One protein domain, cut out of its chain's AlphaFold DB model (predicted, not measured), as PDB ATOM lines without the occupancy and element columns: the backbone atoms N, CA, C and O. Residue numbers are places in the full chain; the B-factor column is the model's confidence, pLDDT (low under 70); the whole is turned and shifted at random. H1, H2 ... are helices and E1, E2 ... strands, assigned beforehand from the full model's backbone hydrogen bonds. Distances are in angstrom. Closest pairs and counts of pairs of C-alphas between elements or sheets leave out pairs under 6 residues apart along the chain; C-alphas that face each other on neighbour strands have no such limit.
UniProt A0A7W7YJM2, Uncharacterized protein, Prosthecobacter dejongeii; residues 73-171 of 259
ATOM      1  N   ARG A  73     211.524 235.646 185.211       93.81
ATOM      2  CA  ARG A  73     211.220 236.725 186.166       93.81
ATOM      3  C   ARG A  73     212.396 237.054 187.077       93.81
ATOM      4  O   ARG A  73     212.631 238.224 187.346       93.81
ATOM      5  N   GLU A  74     213.210 236.070 187.449       93.69
ATOM      6  CA  GLU A  74     214.405 236.323 188.260       93.69
ATOM      7  C   GLU A  74     215.413 237.208 187.514       93.69
ATOM      8  O   GLU A  74     216.054 238.074 188.109       93.69
ATOM      9  N   CYS A  75     215.526 237.040 186.192       90.25
ATOM     10  CA  CYS A  75     216.352 237.915 185.364       90.25
ATOM     11  C   CYS A  75     215.776 239.341 185.286       90.25
ATOM     12  O   CYS A  75     216.538 240.309 185.222       90.25
ATOM     13  N   LEU A  76     214.447 239.489 185.302       90.75
ATOM     14  CA  LEU A  76     213.784 240.799 185.353       90.75
ATOM     15  C   LEU A  76     214.004 241.504 186.696       90.75
ATOM     16  O   LEU A  76     214.147 242.727 186.713       90.75
ATOM     17  N   ASP A  77     214.125 240.733 187.775       93.50
ATOM     18  CA  ASP A  77     214.458 241.208 189.123       93.50
ATOM     19  C   ASP A  77     215.959 241.522 189.296       93.50
ATOM     20  O   ASP A  77     216.416 241.891 190.377       93.50
ATOM     21  N   GLY A  78     216.742 241.411 188.217       90.62
ATOM     22  CA  GLY A  78     218.152 241.790 188.177       90.62
ATOM     23  C   GLY A  78     219.124 240.664 188.517       90.62
ATOM     24  O   GLY A  78     220.328 240.921 188.596       90.62
ATOM     25  N   ARG A  79     218.657 239.417 188.681       92.06
ATOM     26  CA  ARG A  79     219.558 238.267 188.820       92.06
ATOM     27  C   ARG A  79     220.317 238.067 187.499       92.06
ATOM     28  O   ARG A  79     219.684 237.849 186.467       92.06
ATOM     29  N   PRO A  80     221.659 238.127 187.489       91.12
ATOM     30  CA  PRO A  80     222.416 237.928 186.263       91.12
ATOM     31  C   PRO A  80     222.328 236.470 185.804       91.12
ATOM     32  O   PRO A  80     222.301 235.549 186.625       91.12
ATOM     33  N   LEU A  81     222.350 236.259 184.487       92.19
ATOM     34  CA  LEU A  81     222.478 234.916 183.936       92.19
ATOM     35  C   LEU A  81     223.858 234.328 184.266       92.19
ATOM     36  O   LEU A  81     224.871 235.011 184.060       92.19
ATOM     37  N   PRO A  82     223.927 233.066 184.724       93.12
ATOM     38  CA  PRO A  82     225.200 232.413 184.980       93.12
ATOM     39  C   PRO A  82     226.009 232.281 183.683       93.12
ATOM     40  O   PRO A  82     225.464 232.074 182.595       93.12
ATOM     41  N   LEU A  83     227.329 232.407 183.806       93.50
ATOM     42  CA  LEU A  83     228.266 232.150 182.718       93.50
ATOM     43  C   LEU A  83     228.563 230.651 182.667       93.50
ATOM     44  O   LEU A  83     229.094 230.082 183.620       93.50
ATOM     45  N   LEU A  84     228.222 230.021 181.551       94.25
ATOM     46  CA  LEU A  84     228.415 228.595 181.335       94.25
ATOM     47  C   LEU A  84     229.773 228.324 180.687       94.25
ATOM     48  O   LEU A  84     230.276 229.097 179.869       94.25
ATOM     49  N   SER A  85     230.359 227.175 181.017       93.75
ATOM     50  CA  SER A  85     231.578 226.698 180.367       93.75
ATOM     51  C   SER A  85     231.273 226.268 178.933       93.75
ATOM     52  O   SER A  85     230.518 225.322 178.712       93.75
ATOM     53  N   ALA A  86     231.920 226.908 177.955       93.19
ATOM     54  CA  ALA A  86     231.803 226.526 176.547       93.19
ATOM     55  C   ALA A  86     232.156 225.054 176.316       93.19
ATOM     56  O   ALA A  86     231.465 224.357 175.579       93.19
ATOM     57  N   ARG A  87     233.190 224.555 177.006       93.25
ATOM     58  CA  ARG A  87     233.575 223.143 176.947       93.25
ATOM     59  C   ARG A  87     232.450 222.238 177.448       93.25
ATOM     60  O   ARG A  87     232.129 221.277 176.762       93.25
ATOM     61  N   ALA A  88     231.859 222.548 178.603       90.69
ATOM     62  CA  ALA A  88     230.796 221.730 179.189       90.69
ATOM     63  C   ALA A  88     229.536 221.722 178.313       90.69
ATOM     64  O   ALA A  88     228.978 220.661 178.041       90.69
ATOM     65  N   VAL A  89     229.137 222.893 177.802       91.44
ATOM     66  CA  VAL A  89     228.008 223.024 176.871       91.44
ATOM     67  C   VAL A  89     228.265 222.218 175.599       91.44
ATOM     68  O   VAL A  89     227.444 221.379 175.240       91.44
ATOM     69  N   CYS A  90     229.419 222.397 174.947       90.75
ATOM     70  CA  CYS A  90     229.759 221.648 173.736       90.75
ATOM     71  C   CYS A  90     229.801 220.138 173.978       90.75
ATOM     72  O   CYS A  90     229.298 219.391 173.151       90.75
ATOM     73  N   GLN A  91     230.376 219.683 175.096       90.44
ATOM     74  CA  GLN A  91     230.419 218.261 175.447       90.44
ATOM     75  C   GLN A  91     229.022 217.687 175.688       90.44
ATOM     76  O   GLN A  91     228.751 216.573 175.258       90.44
ATOM     77  N   THR A  92     228.137 218.444 176.337       87.25
ATOM     78  CA  THR A  92     226.781 217.970 176.646       87.25
ATOM     79  C   THR A  92     225.893 217.924 175.406       87.25
ATOM     80  O   THR A  92     225.085 217.016 175.252       87.25
ATOM     81  N   LEU A  93     226.045 218.898 174.508       88.31
ATOM     82  CA  LEU A  93     225.278 218.958 173.263       88.31
ATOM     83  C   LEU A  93     225.896 218.104 172.144       88.31
ATOM     84  O   LEU A  93     225.263 217.904 171.104       88.31
ATOM     85  N   ALA A  94     227.121 217.604 172.331       87.00
ATOM     86  CA  ALA A  94     227.781 216.736 171.366       87.00
ATOM     87  C   ALA A  94     226.983 215.439 171.188       87.00
ATOM     88  O   ALA A  94     226.680 214.736 172.147       87.00
ATOM     89  N   GLY A  95     226.652 215.118 169.938       81.94
ATOM     90  CA  GLY A  95     225.914 213.901 169.591       81.94
ATOM     91  C   GLY A  95     224.397 213.984 169.782       81.94
ATOM     92  O   GLY A  95     223.706 213.043 169.400       81.94
ATOM     93  N   LEU A  96     223.857 215.091 170.306       86.88
ATOM     94  CA  LEU A  96     222.410 215.296 170.320       86.88
ATOM     95  C   LEU A  96     221.910 215.695 168.922       86.88
ATOM     96  O   LEU A  96     222.555 216.522 168.264       86.88
ATOM     97  N   PRO A  97     220.748 215.178 168.474       83.06
ATOM     98  CA  PRO A  97     220.110 215.645 167.251       83.06
ATOM     99  C   PRO A  97     219.906 217.160 167.301       83.06
ATOM    100  O   PRO A  97     219.304 217.690 168.240       83.06
ATOM    101  N   ARG A  98     220.434 217.856 166.291       84.44
ATOM    102  CA  ARG A  98     220.356 219.313 166.181       84.44
ATOM    103  C   ARG A  98     219.281 219.704 165.181       84.44
ATOM    104  O   ARG A  98     219.338 219.313 164.019       84.44
ATOM    105  N   LEU A  99     218.362 220.549 165.623       81.44
ATOM    106  CA  LEU A  99     217.433 221.262 164.763       81.44
ATOM    107  C   LEU A  99     217.973 222.664 164.476       81.44
ATOM    108  O   LEU A  99     218.460 223.370 165.364       81.44
ATOM    109  N   HIS A 100     217.901 223.051 163.207       75.62
ATOM    110  CA  HIS A 100     218.368 224.342 162.728       75.62
ATOM    111  C   HIS A 100     217.200 225.323 162.641       75.62
ATOM    112  O   HIS A 100     216.294 225.131 161.835       75.62
ATOM    113  N   GLY A 101     217.243 226.376 163.456       73.69
ATOM    114  CA  GLY A 101     216.392 227.552 163.320       73.69
ATOM    115  C   GLY A 101     217.187 228.756 162.814       73.69
ATOM    116  O   GLY A 101     218.418 228.783 162.874       73.69
ATOM    117  N   THR A 102     216.476 229.775 162.336       78.19
ATOM    118  CA  THR A 102     217.087 231.041 161.902       78.19
ATOM    119  C   THR A 102     217.711 231.799 163.081       78.19
ATOM    120  O   THR A 102     218.815 232.322 162.964       78.19
ATOM    121  N   GLU A 103     217.029 231.832 164.233       82.81
ATOM    122  CA  GLU A 103     217.439 232.605 165.421       82.81
ATOM    123  C   GLU A 103     218.283 231.792 166.418       82.81
ATOM    124  O   GLU A 103     219.079 232.338 167.189       82.81
ATOM    125  N   HIS A 104     218.129 230.470 166.414       87.75
ATOM    126  CA  HIS A 104     218.747 229.602 167.402       87.75
ATOM    127  C   HIS A 104     219.056 228.221 166.833       87.75
ATOM    128  O   HIS A 104     218.417 227.729 165.901       87.75
ATOM    129  N   HIS A 105     220.025 227.562 167.453       92.19
ATOM    130  CA  HIS A 105     220.123 226.110 167.380       92.19
ATOM    131  C   HIS A 105     219.267 225.498 168.483       92.19
ATOM    132  O   HIS A 105     219.254 226.026 169.596       92.19
ATOM    133  N   ALA A 106     218.583 224.396 168.180       92.06
ATOM    134  CA  ALA A 106     217.820 223.636 169.157       92.06
ATOM    135  C   ALA A 106     218.306 222.185 169.226       92.06
ATOM    136  O   ALA A 106     218.668 221.593 168.210       92.06
ATOM    137  N   TRP A 107     218.283 221.610 170.422       93.31
ATOM    138  CA  TRP A 107     218.602 220.209 170.677       93.31
ATOM    139  C   TRP A 107     217.525 219.581 171.546       93.31
ATOM    140  O   TRP A 107     216.968 220.243 172.422       93.31
ATOM    141  N   PHE A 108     217.265 218.296 171.330       91.50
ATOM    142  CA  PHE A 108     216.410 217.513 172.212       91.50
ATOM    143  C   PHE A 108     217.246 216.834 173.300       91.50
ATOM    144  O   PHE A 108     218.155 216.058 173.001       91.50
ATOM    145  N   LEU A 109     216.916 217.102 174.562       89.69
ATOM    146  CA  LEU A 109     217.508 216.461 175.728       89.69
ATOM    147  C   LEU A 109     216.510 215.447 176.307       89.69
ATOM    148  O   LEU A 109     215.559 215.815 176.998       89.69
ATOM    149  N   ALA A 110     216.732 214.165 176.004       85.88
ATOM    150  CA  ALA A 110     215.746 213.105 176.216       85.88
ATOM    151  C   ALA A 110     215.387 212.843 177.685       85.88
ATOM    152  O   ALA A 110     214.214 212.652 177.985       85.88
ATOM    153  N   GLY A 111     216.368 212.858 178.596       85.19
ATOM    154  CA  GLY A 111     216.153 212.555 180.019       85.19
ATOM    155  C   GLY A 111     215.060 213.418 180.672       85.19
ATOM    156  O   GLY A 111     214.035 212.880 181.080       85.19
ATOM    157  N   PRO A 112     215.235 214.749 180.737       85.50
ATOM    158  CA  PRO A 112     214.231 215.676 181.257       85.50
ATOM    159  C   PRO A 112     213.147 216.061 180.231       85.50
ATOM    160  O   PRO A 112     212.284 216.872 180.548       85.50
ATOM    161  N   ASN A 113     213.185 215.514 179.010       89.88
ATOM    162  CA  ASN A 113     212.283 215.846 177.902       89.88
ATOM    163  C   ASN A 113     212.210 217.359 177.602       89.88
ATOM    164  O   ASN A 113     211.142 217.975 177.625       89.88
ATOM    165  N   LEU A 114     213.367 217.962 177.313       92.31
ATOM    166  CA  LEU A 114     213.492 219.400 177.066       92.31
ATOM    167  C   LEU A 114     214.012 219.700 175.662       92.31
ATOM    168  O   LEU A 114     214.883 219.001 175.141       92.31
ATOM    169  N   ALA A 115     213.527 220.796 175.084       93.25
ATOM    170  CA  ALA A 115     214.236 221.493 174.027       93.25
ATOM    171  C   ALA A 115     215.261 222.427 174.679       93.25
ATOM    172  O   ALA A 115     214.885 223.280 175.480       93.25
ATOM    173  N   VAL A 116     216.535 222.293 174.324       94.19
ATOM    174  CA  VAL A 116     217.584 223.253 174.682       94.19
ATOM    175  C   VAL A 116     217.806 224.153 173.481       94.19
ATOM    176  O   VAL A 116     218.098 223.651 172.399       94.19
ATOM    177  N   LYS A 117     217.678 225.466 173.650       94.75
ATOM    178  CA  LYS A 117     217.871 226.450 172.583       94.75
ATOM    179  C   LYS A 117     219.072 227.328 172.900       94.75
ATOM    180  O   LYS A 117     219.206 227.812 174.018       94.75
ATOM    181  N   ALA A 118     219.944 227.534 171.916       94.38
ATOM    182  CA  ALA A 118     221.055 228.477 171.999       94.38
ATOM    183  C   ALA A 118     220.870 229.581 170.955       94.38
ATOM    184  O   ALA A 118     221.210 229.400 169.778       94.38
ATOM    185  N   THR A 119     220.337 230.713 171.405       92.62
ATOM    186  CA  THR A 119     220.076 231.896 170.581       92.62
ATOM    187  C   THR A 119     221.379 232.567 170.176       92.62
ATOM    188  O   THR A 119     222.277 232.741 171.006       92.62
ATOM    189  N   TRP A 120     221.498 232.934 168.898       90.44
ATOM    190  CA  TRP A 120     222.705 233.559 168.359       90.44
ATOM    191  C   TRP A 120     223.057 234.877 169.073       90.44
ATOM    192  O   TRP A 120     222.172 235.572 169.594       90.44
ATOM    193  N   PRO A 121     224.342 235.272 169.069       88.38
ATOM    194  CA  PRO A 121     224.756 236.560 169.613       88.38
ATOM    195  C   PRO A 121     223.994 237.711 168.945       88.38
ATOM    196  O   PRO A 121     223.905 237.783 167.721       88.38
ATOM    197  N   GLY A 122     223.416 238.599 169.757       81.62
ATOM    198  CA  GLY A 122     222.637 239.750 169.284       81.62
ATOM    199  C   GLY A 122     221.244 239.432 168.727       81.62
ATOM    200  O   GLY A 122     220.536 240.367 168.369       81.62
ATOM    201  N   GLN A 123     220.834 238.158 168.672       82.88
ATOM    202  CA  GLN A 123     219.484 237.761 168.242       82.88
ATOM    203  C   GLN A 123     218.503 237.598 169.414       82.88
ATOM    204  O   GLN A 123     217.300 237.511 169.207       82.88
ATOM    205  N   HIS A 124     218.989 237.592 170.660       74.69
ATOM    206  CA  HIS A 124     218.127 237.521 171.837       74.69
ATOM    207  C   HIS A 124     217.441 238.871 172.098       74.69
ATOM    208  O   HIS A 124     218.084 239.873 172.416       74.69
ATOM    209  N   GLY A 125     216.111 238.868 171.998       59.84
ATOM    210  CA  GLY A 125     215.277 240.059 172.123       59.84
ATOM    211  C   GLY A 125     214.984 240.646 170.748       59.84
ATOM    212  O   GLY A 125     215.788 241.404 170.205       59.84
ATOM    213  N   ALA A 126     213.811 240.311 170.203       54.19
ATOM    214  CA  ALA A 126     213.262 241.007 169.048       54.19
ATOM    215  C   ALA A 126     213.382 242.527 169.284       54.19
ATOM    216  O   ALA A 126     213.088 243.019 170.375       54.19
ATOM    217  N   GLU A 127     213.869 243.264 168.286       56.25
ATOM    218  CA  GLU A 127     213.820 244.732 168.277       56.25
ATOM    219  C   GLU A 127     214.643 245.459 169.367       56.25
ATOM    220  O   GLU A 127     214.185 246.429 169.964       56.25
ATOM    221  N   LYS A 128     215.911 245.076 169.587       59.16
ATOM    222  CA  LYS A 128     216.879 245.844 170.416       59.16
ATOM    223  C   LYS A 128     216.560 245.913 171.919       59.16
ATOM    224  O   LYS A 128     217.235 246.643 172.642       59.16
ATOM    225  N   LEU A 129     215.589 245.146 172.414       71.69
ATOM    226  CA  LEU A 129     215.228 245.137 173.839       71.69
ATOM    227  C   LEU A 129     216.248 244.386 174.725       71.69
ATOM    228  O   LEU A 129     216.168 244.428 175.957       71.69
ATOM    229  N   GLY A 130     217.210 243.703 174.098       85.69
ATOM    230  CA  GLY A 130     218.292 242.978 174.756       85.69
ATOM    231  C   GLY A 130     217.799 241.846 175.656       85.69
ATOM    232  O   GLY A 130     216.656 241.391 175.569       85.69
ATOM    233  N   LEU A 131     218.669 241.403 176.566       88.81
ATOM    234  CA  LEU A 131     218.380 240.290 177.471       88.81
ATOM    235  C   LEU A 131     217.132 240.528 178.336       88.81
ATOM    236  O   LEU A 131     216.347 239.607 178.535       88.81
ATOM    237  N   ARG A 132     216.911 241.761 178.811       89.31
ATOM    238  CA  ARG A 132     215.729 242.089 179.620       89.31
ATOM    239  C   ARG A 132     214.437 241.940 178.818       89.31
ATOM    240  O   ARG A 132     213.486 241.351 179.321       89.31
ATOM    241  N   GLY A 133     214.405 242.422 177.575       90.12
ATOM    242  CA  GLY A 133     213.256 242.212 176.693       90.12
ATOM    243  C   GLY A 133     213.027 240.743 176.366       90.12
ATOM    244  O   GLY A 133     211.889 240.282 176.362       90.12
ATOM    245  N   TYR A 134     214.107 239.987 176.161       91.62
ATOM    246  CA  TYR A 134     214.006 238.550 175.942       91.62
ATOM    247  C   TYR A 134     213.425 237.826 177.165       91.62
ATOM    248  O   TYR A 134     212.467 237.071 177.029       91.62
ATOM    249  N   ALA A 135     213.921 238.123 178.369       94.00
ATOM    250  CA  ALA A 135     213.377 237.590 179.615       94.00
ATOM    251  C   ALA A 135     211.899 237.957 179.807       94.00
ATOM    252  O   ALA A 135     211.102 237.107 180.195       94.00
ATOM    253  N   GLN A 136     211.513 239.189 179.468       94.00
ATOM    254  CA  GLN A 136     210.124 239.636 179.547       94.00
ATOM    255  C   GLN A 136     209.209 238.836 178.611       94.00
ATOM    256  O   GLN A 136     208.144 238.390 179.039       94.00
ATOM    257  N   ARG A 137     209.643 238.596 177.366       93.38
ATOM    258  CA  ARG A 137     208.922 237.755 176.397       93.38
ATOM    259  C   ARG A 137     208.702 236.342 176.938       93.38
ATOM    260  O   ARG A 137     207.578 235.846 176.897       93.38
ATOM    261  N   LEU A 138     209.753 235.706 177.457       95.00
ATOM    262  CA  LEU A 138     209.653 234.348 178.005       95.00
ATOM    263  C   LEU A 138     208.777 234.304 179.264       95.00
ATOM    264  O   LEU A 138     208.002 233.370 179.440       95.00
ATOM    265  N   ALA A 139     208.838 235.336 180.114       96.06
ATOM    266  CA  ALA A 139     207.968 235.453 181.281       96.06
ATOM    267  C   ALA A 139     206.484 235.545 180.886       96.06
ATOM    268  O   ALA A 139     205.650 234.897 181.517       96.06
ATOM    269  N   TRP A 140     206.149 236.309 179.841       96.75
ATOM    270  CA  TRP A 140     204.778 236.363 179.327       96.75
ATOM    271  C   TRP A 140     204.340 235.052 178.690       96.75
ATOM    272  O   TRP A 140     203.200 234.652 178.885       96.75
ATOM    273  N   SER A 141     205.225 234.363 177.970       96.31
ATOM    274  CA  SER A 141     204.910 233.054 177.390       96.31
ATOM    275  C   SER A 141     204.646 232.014 178.489       96.31
ATOM    276  O   SER A 141     203.640 231.311 178.433       96.31
ATOM    277  N   ASN A 142     205.421 232.018 179.579       97.00
ATOM    278  CA  ASN A 142     205.118 231.205 180.764       97.00
ATOM    279  C   ASN A 142     203.776 231.554 181.404       97.00
ATOM    280  O   ASN A 142     203.061 230.667 181.859       97.00
ATOM    281  N   GLU A 143     203.441 232.839 181.483       96.44
ATOM    282  CA  GLU A 143     202.201 233.289 182.109       96.44
ATOM    283  C   GLU A 143     200.962 232.973 181.265       96.44
ATOM    284  O   GLU A 143     199.943 232.558 181.810       96.44
ATOM    285  N   LEU A 144     201.040 233.192 179.952       96.56
ATOM    286  CA  LEU A 144     199.898 233.093 179.047       96.56
ATOM    287  C   LEU A 144     199.696 231.675 178.521       96.56
ATOM    288  O   LEU A 144     198.550 231.261 178.379       96.56
ATOM    289  N   PHE A 145     200.779 230.943 178.254       95.81
ATOM    290  CA  PHE A 145     200.746 229.642 177.576       95.81
ATOM    291  C   PHE A 145     201.264 228.485 178.437       95.81
ATOM    292  O   PHE A 145     201.173 227.336 178.024       95.81
ATOM    293  N   ALA A 146     201.779 228.765 179.640       94.56
ATOM    294  CA  ALA A 146     202.383 227.760 180.517       94.56
ATOM    295  C   ALA A 146     203.575 227.007 179.886       94.56
ATOM    296  O   ALA A 146     203.879 225.882 180.274       94.56
ATOM    297  N   ASP A 147     204.313 227.666 178.985       90.88
ATOM    298  CA  ASP A 147     205.424 227.077 178.214       90.88
ATOM    299  C   ASP A 147     206.664 226.688 179.045       90.88
ATOM    300  O   ASP A 147     207.623 226.142 178.507       90.88
ATOM    301  N   ALA A 148     206.682 226.975 180.350       94.94
ATOM    302  CA  ALA A 148     207.741 226.595 181.291       94.94
ATOM    303  C   ALA A 148     209.183 226.903 180.824       94.94
ATOM    304  O   ALA A 148     210.127 226.171 181.130       94.94
ATOM    305  N   TRP A 149     209.373 228.021 180.125       96.00
ATOM    306  CA  TRP A 149     210.672 228.549 179.750       96.00
ATOM    307  C   TRP A 149     211.559 228.799 180.960       96.00
ATOM    308  O   TRP A 149     211.126 229.370 181.971       96.00
ATOM    309  N   ARG A 150     212.830 228.432 180.818       96.88
ATOM    310  CA  ARG A 150     213.892 228.717 181.785       96.88
ATOM    311  C   ARG A 150     215.147 229.205 181.082       96.88
ATOM    312  O   ARG A 150     215.420 228.807 179.950       96.88
ATOM    313  N   PHE A 151     215.932 230.026 181.769       96.25
ATOM    314  CA  PHE A 151     217.293 230.349 181.354       96.25
ATOM    315  C   PHE A 151     218.283 229.398 182.006       96.25
ATOM    316  O   PHE A 151     218.323 229.284 183.226       96.25
ATOM    317  N   LEU A 152     219.149 228.786 181.207       94.81
ATOM    318  CA  LEU A 152     220.292 228.042 181.738       94.81
ATOM    319  C   LEU A 152     221.468 228.961 182.023       94.81
ATOM    320  O   LEU A 152     222.231 228.717 182.947       94.81
ATOM    321  N   GLY A 153     221.634 230.000 181.206       94.44
ATOM    322  CA  GLY A 153     222.754 230.918 181.307       94.44
ATOM    323  C   GLY A 153     223.176 231.471 179.958       94.44
ATOM    324  O   GLY A 153     222.438 231.425 178.975       94.44
ATOM    325  N   GLN A 154     224.393 231.990 179.920       95.00
ATOM    326  CA  GLN A 154     225.028 232.515 178.721       95.00
ATOM    327  C   GLN A 154     226.377 231.836 178.496       95.00
ATOM    328  O   GLN A 154     227.097 231.533 179.446       95.00
ATOM    329  N   VAL A 155     226.722 231.591 177.235       94.69
ATOM    330  CA  VAL A 155     227.966 230.915 176.856       94.69
ATOM    331  C   VAL A 155     228.619 231.624 175.681       94.69
ATOM    332  O   VAL A 155     227.962 231.951 174.696       94.69
ATOM    333  N   GLN A 156     229.926 231.840 175.767       94.31
ATOM    334  CA  GLN A 156     230.732 232.298 174.640       94.31
ATOM    335  C   GLN A 156     231.351 231.076 173.961       94.31
ATOM    336  O   GLN A 156     232.281 230.483 174.507       94.31
ATOM    337  N   LEU A 157     230.840 230.672 172.794       91.19
ATOM    338  CA  LEU A 157     231.443 229.561 172.056       91.19
ATOM    339  C   LEU A 157     232.723 230.013 171.329       91.19
ATOM    340  O   LEU A 157     232.841 231.189 170.961       91.19
ATOM    341  N   PRO A 158     233.693 229.101 171.112       88.50
ATOM    342  CA  PRO A 158     234.906 229.418 170.365       88.50
ATOM    343  C   PRO A 158     234.592 229.956 168.965       88.50
ATOM    344  O   PRO A 158     233.799 229.369 168.236       88.50
ATOM    345  N   GLY A 159     235.239 231.062 168.589       89.44
ATOM    346  CA  GLY A 159     235.094 231.678 167.265       89.44
ATOM    347  C   GLY A 159     233.885 232.604 167.098       89.44
ATOM    348  O   GLY A 159     233.745 233.218 166.045       89.44
ATOM    349  N   GLU A 160     233.031 232.750 168.113       91.00
ATOM    350  CA  GLU A 160     231.906 233.688 168.069       91.00
ATOM    351  C   GLU A 160     232.285 235.073 168.605       91.00
ATOM    352  O   GLU A 160     233.134 235.211 169.483       91.00
ATOM    353  N   VAL A 161     231.626 236.110 168.081       88.31
ATOM    354  CA  VAL A 161     231.888 237.522 168.429       88.31
ATOM    355  C   VAL A 161     231.182 237.991 169.704       88.31
ATOM    356  O   VAL A 161     231.451 239.086 170.190       88.31
ATOM    357  N   GLY A 162     230.260 237.192 170.240       90.31
ATOM    358  CA  GLY A 162     229.517 237.506 171.458       90.31
ATOM    359  C   GLY A 162     228.840 236.272 172.049       90.31
ATOM    360  O   GLY A 162     228.891 235.204 171.430       90.31
ATOM    361  N   PRO A 163     228.241 236.389 173.246       92.88
ATOM    362  CA  PRO A 163     227.676 235.248 173.942       92.88
ATOM    363  C   PRO A 163     226.331 234.843 173.341       92.88
ATOM    364  O   PRO A 163     225.526 235.680 172.921       92.88
ATOM    365  N   ARG A 164     226.065 233.540 173.366       93.88
ATOM    366  CA  ARG A 164     224.730 232.976 173.183       93.88
ATOM    367  C   ARG A 164     223.990 232.940 174.506       93.88
ATOM    368  O   ARG A 164     224.601 232.724 175.553       93.88
ATOM    369  N   VAL A 165     222.671 233.066 174.438       94.56
ATOM    370  CA  VAL A 165     221.780 232.822 175.576       94.56
ATOM    371  C   VAL A 165     221.190 231.428 175.428       94.56
ATOM    372  O   VAL A 165     220.694 231.080 174.355       94.56
ATOM    373  N   LEU A 166     221.287 230.627 176.488       95.56
ATOM    374  CA  LEU A 166     220.748 229.276 176.529       95.56
ATOM    375  C   LEU A 166     219.446 229.253 177.318       95.56
ATOM    376  O   LEU A 166     219.397 229.678 178.477       95.56
ATOM    377  N   THR A 167     218.413 228.709 176.693       96.00
ATOM    378  CA  THR A 167     217.086 228.537 177.277       96.00
ATOM    379  C   THR A 167     216.614 227.101 177.137       96.00
ATOM    380  O   THR A 167     217.089 226.348 176.284       96.00
ATOM    381  N   THR A 168     215.666 226.716 177.985       95.88
ATOM    382  CA  THR A 168     214.931 225.458 177.847       95.88
ATOM    383  C   THR A 168     213.442 225.699 177.822       95.88
ATOM    384  O   THR A 168     212.965 226.626 178.470       95.88
ATOM    385  N   GLN A 169     212.727 224.803 177.157       94.75
ATOM    386  CA  GLN A 169     211.278 224.632 177.253       94.75
ATOM    387  C   GLN A 169     210.950 223.129 177.185       94.75
ATOM    388  O   GLN A 169     211.812 222.346 176.761       94.75
ATOM    389  N   PRO A 170     209.731 222.699 177.545       94.38
ATOM    390  CA  PRO A 170     209.273 221.338 177.313       94.38
ATOM    391  C   PRO A 170     209.423 220.925 175.849       94.38
ATOM    392  O   PRO A 170     209.183 221.708 174.924       94.38
ATOM    393  N   TRP A 171     209.822 219.673 175.642       92.62
ATOM    394  CA  TRP A 171     209.787 219.046 174.331       92.62
ATOM    395  C   TRP A 171     208.432 218.374 174.104       92.62
ATOM    396  O   TRP A 171     208.051 217.450 174.827       92.62
TER     397      TRP A 171
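This is residues 73 to 171 of the 259 residues of an uncharacterized protein of Prosthecobacter dejongeii (UniProt A0A7W7YJM2). A strongly twisted sheet of five strands makes the middle of the domain, with the long helix H3 at one end, by E4 and E5, and the shorter helix H2 at the other, by E4 and E2. The four-residue H1 packs on H3, and the link of residues 77 to 85 runs from H1 past the edge strand E4 to H2. The 99 printed residues hold three named helices and five named strands in the chain order H1 H2 E1 E2 E3 H3 E4 E5; the sheet, in the order E1 E2 E3 E5 E4, is antiparallel throughout, and the class is mixed, helices and strands. The whole is compact, with a radius of gyration of the C-alphas of 13.1 A and spans of 33 by 30 by 25 A.

Begin with E1, residues 98 to 100, E2, residues 104 to 109, and E3, residues 114 to 119: they form a meander, each strand the antiparallel neighbour of the one before. Look for N 99 and O 106 at 2.8 A between E1 and E2, and N 107 and O 116 at 2.8 A between E2 and E3. E5, residues 164 to 170, is E3's other neighbour, with N 117 and O 167 at 2.8 A. The edge strand E4, residues 150 to 155, forms a hairpin with E5, with N 164 and O 155 at 2.8 A. H3, residues 130 to 145, lies between E3 and E4 in the chain; E3, H3 and E4 make a split strand-helix-strand unit, two strands running the same way with E5 between them, and its crossover is right-handed. H3 is on the sheet, and its closest C-alphas to E4 are Leu 138 and Arg 150, 8.0 A. H2, residues 86 to 93, is on the sheet too, at a height of 8.5 A over the sheet and over none of its strands; its closest C-alphas to E4 are Ala 86 and Val 155, 5.8 A. H1, residues 73 to 76, touches H3 through residues 132 to 139 of H3 alone, closest at the C-alphas of Arg 73 and Ala 139, 6.0 A. In H2 and H3 every O i to N i+4 pair is within hydrogen-bond range; H1 is too short for such a pair.

Find C-alpha 164 at (224.730, 232.976, 173.183); from there E5 runs 19.8 A to C-alpha 170 at (209.273, 221.338, 177.313). E2 measures 15.6 A, E3 15.5 A, E4 15.1 A and E1 6.4 A. H3 starts at C-alpha 130, (218.292, 242.978, 174.756), and runs 22.2 A; H2 measures 10.5 A and H1 4.9 A.

The C-alphas of Leu 144 and Gly 159, the two farthest apart, are 37.1 A from each other. The printed part has no cut and no long link. Look at the B-factor column: residues 125 to 128 are under 70, and the mean pLDDT of the printed part is 89.3.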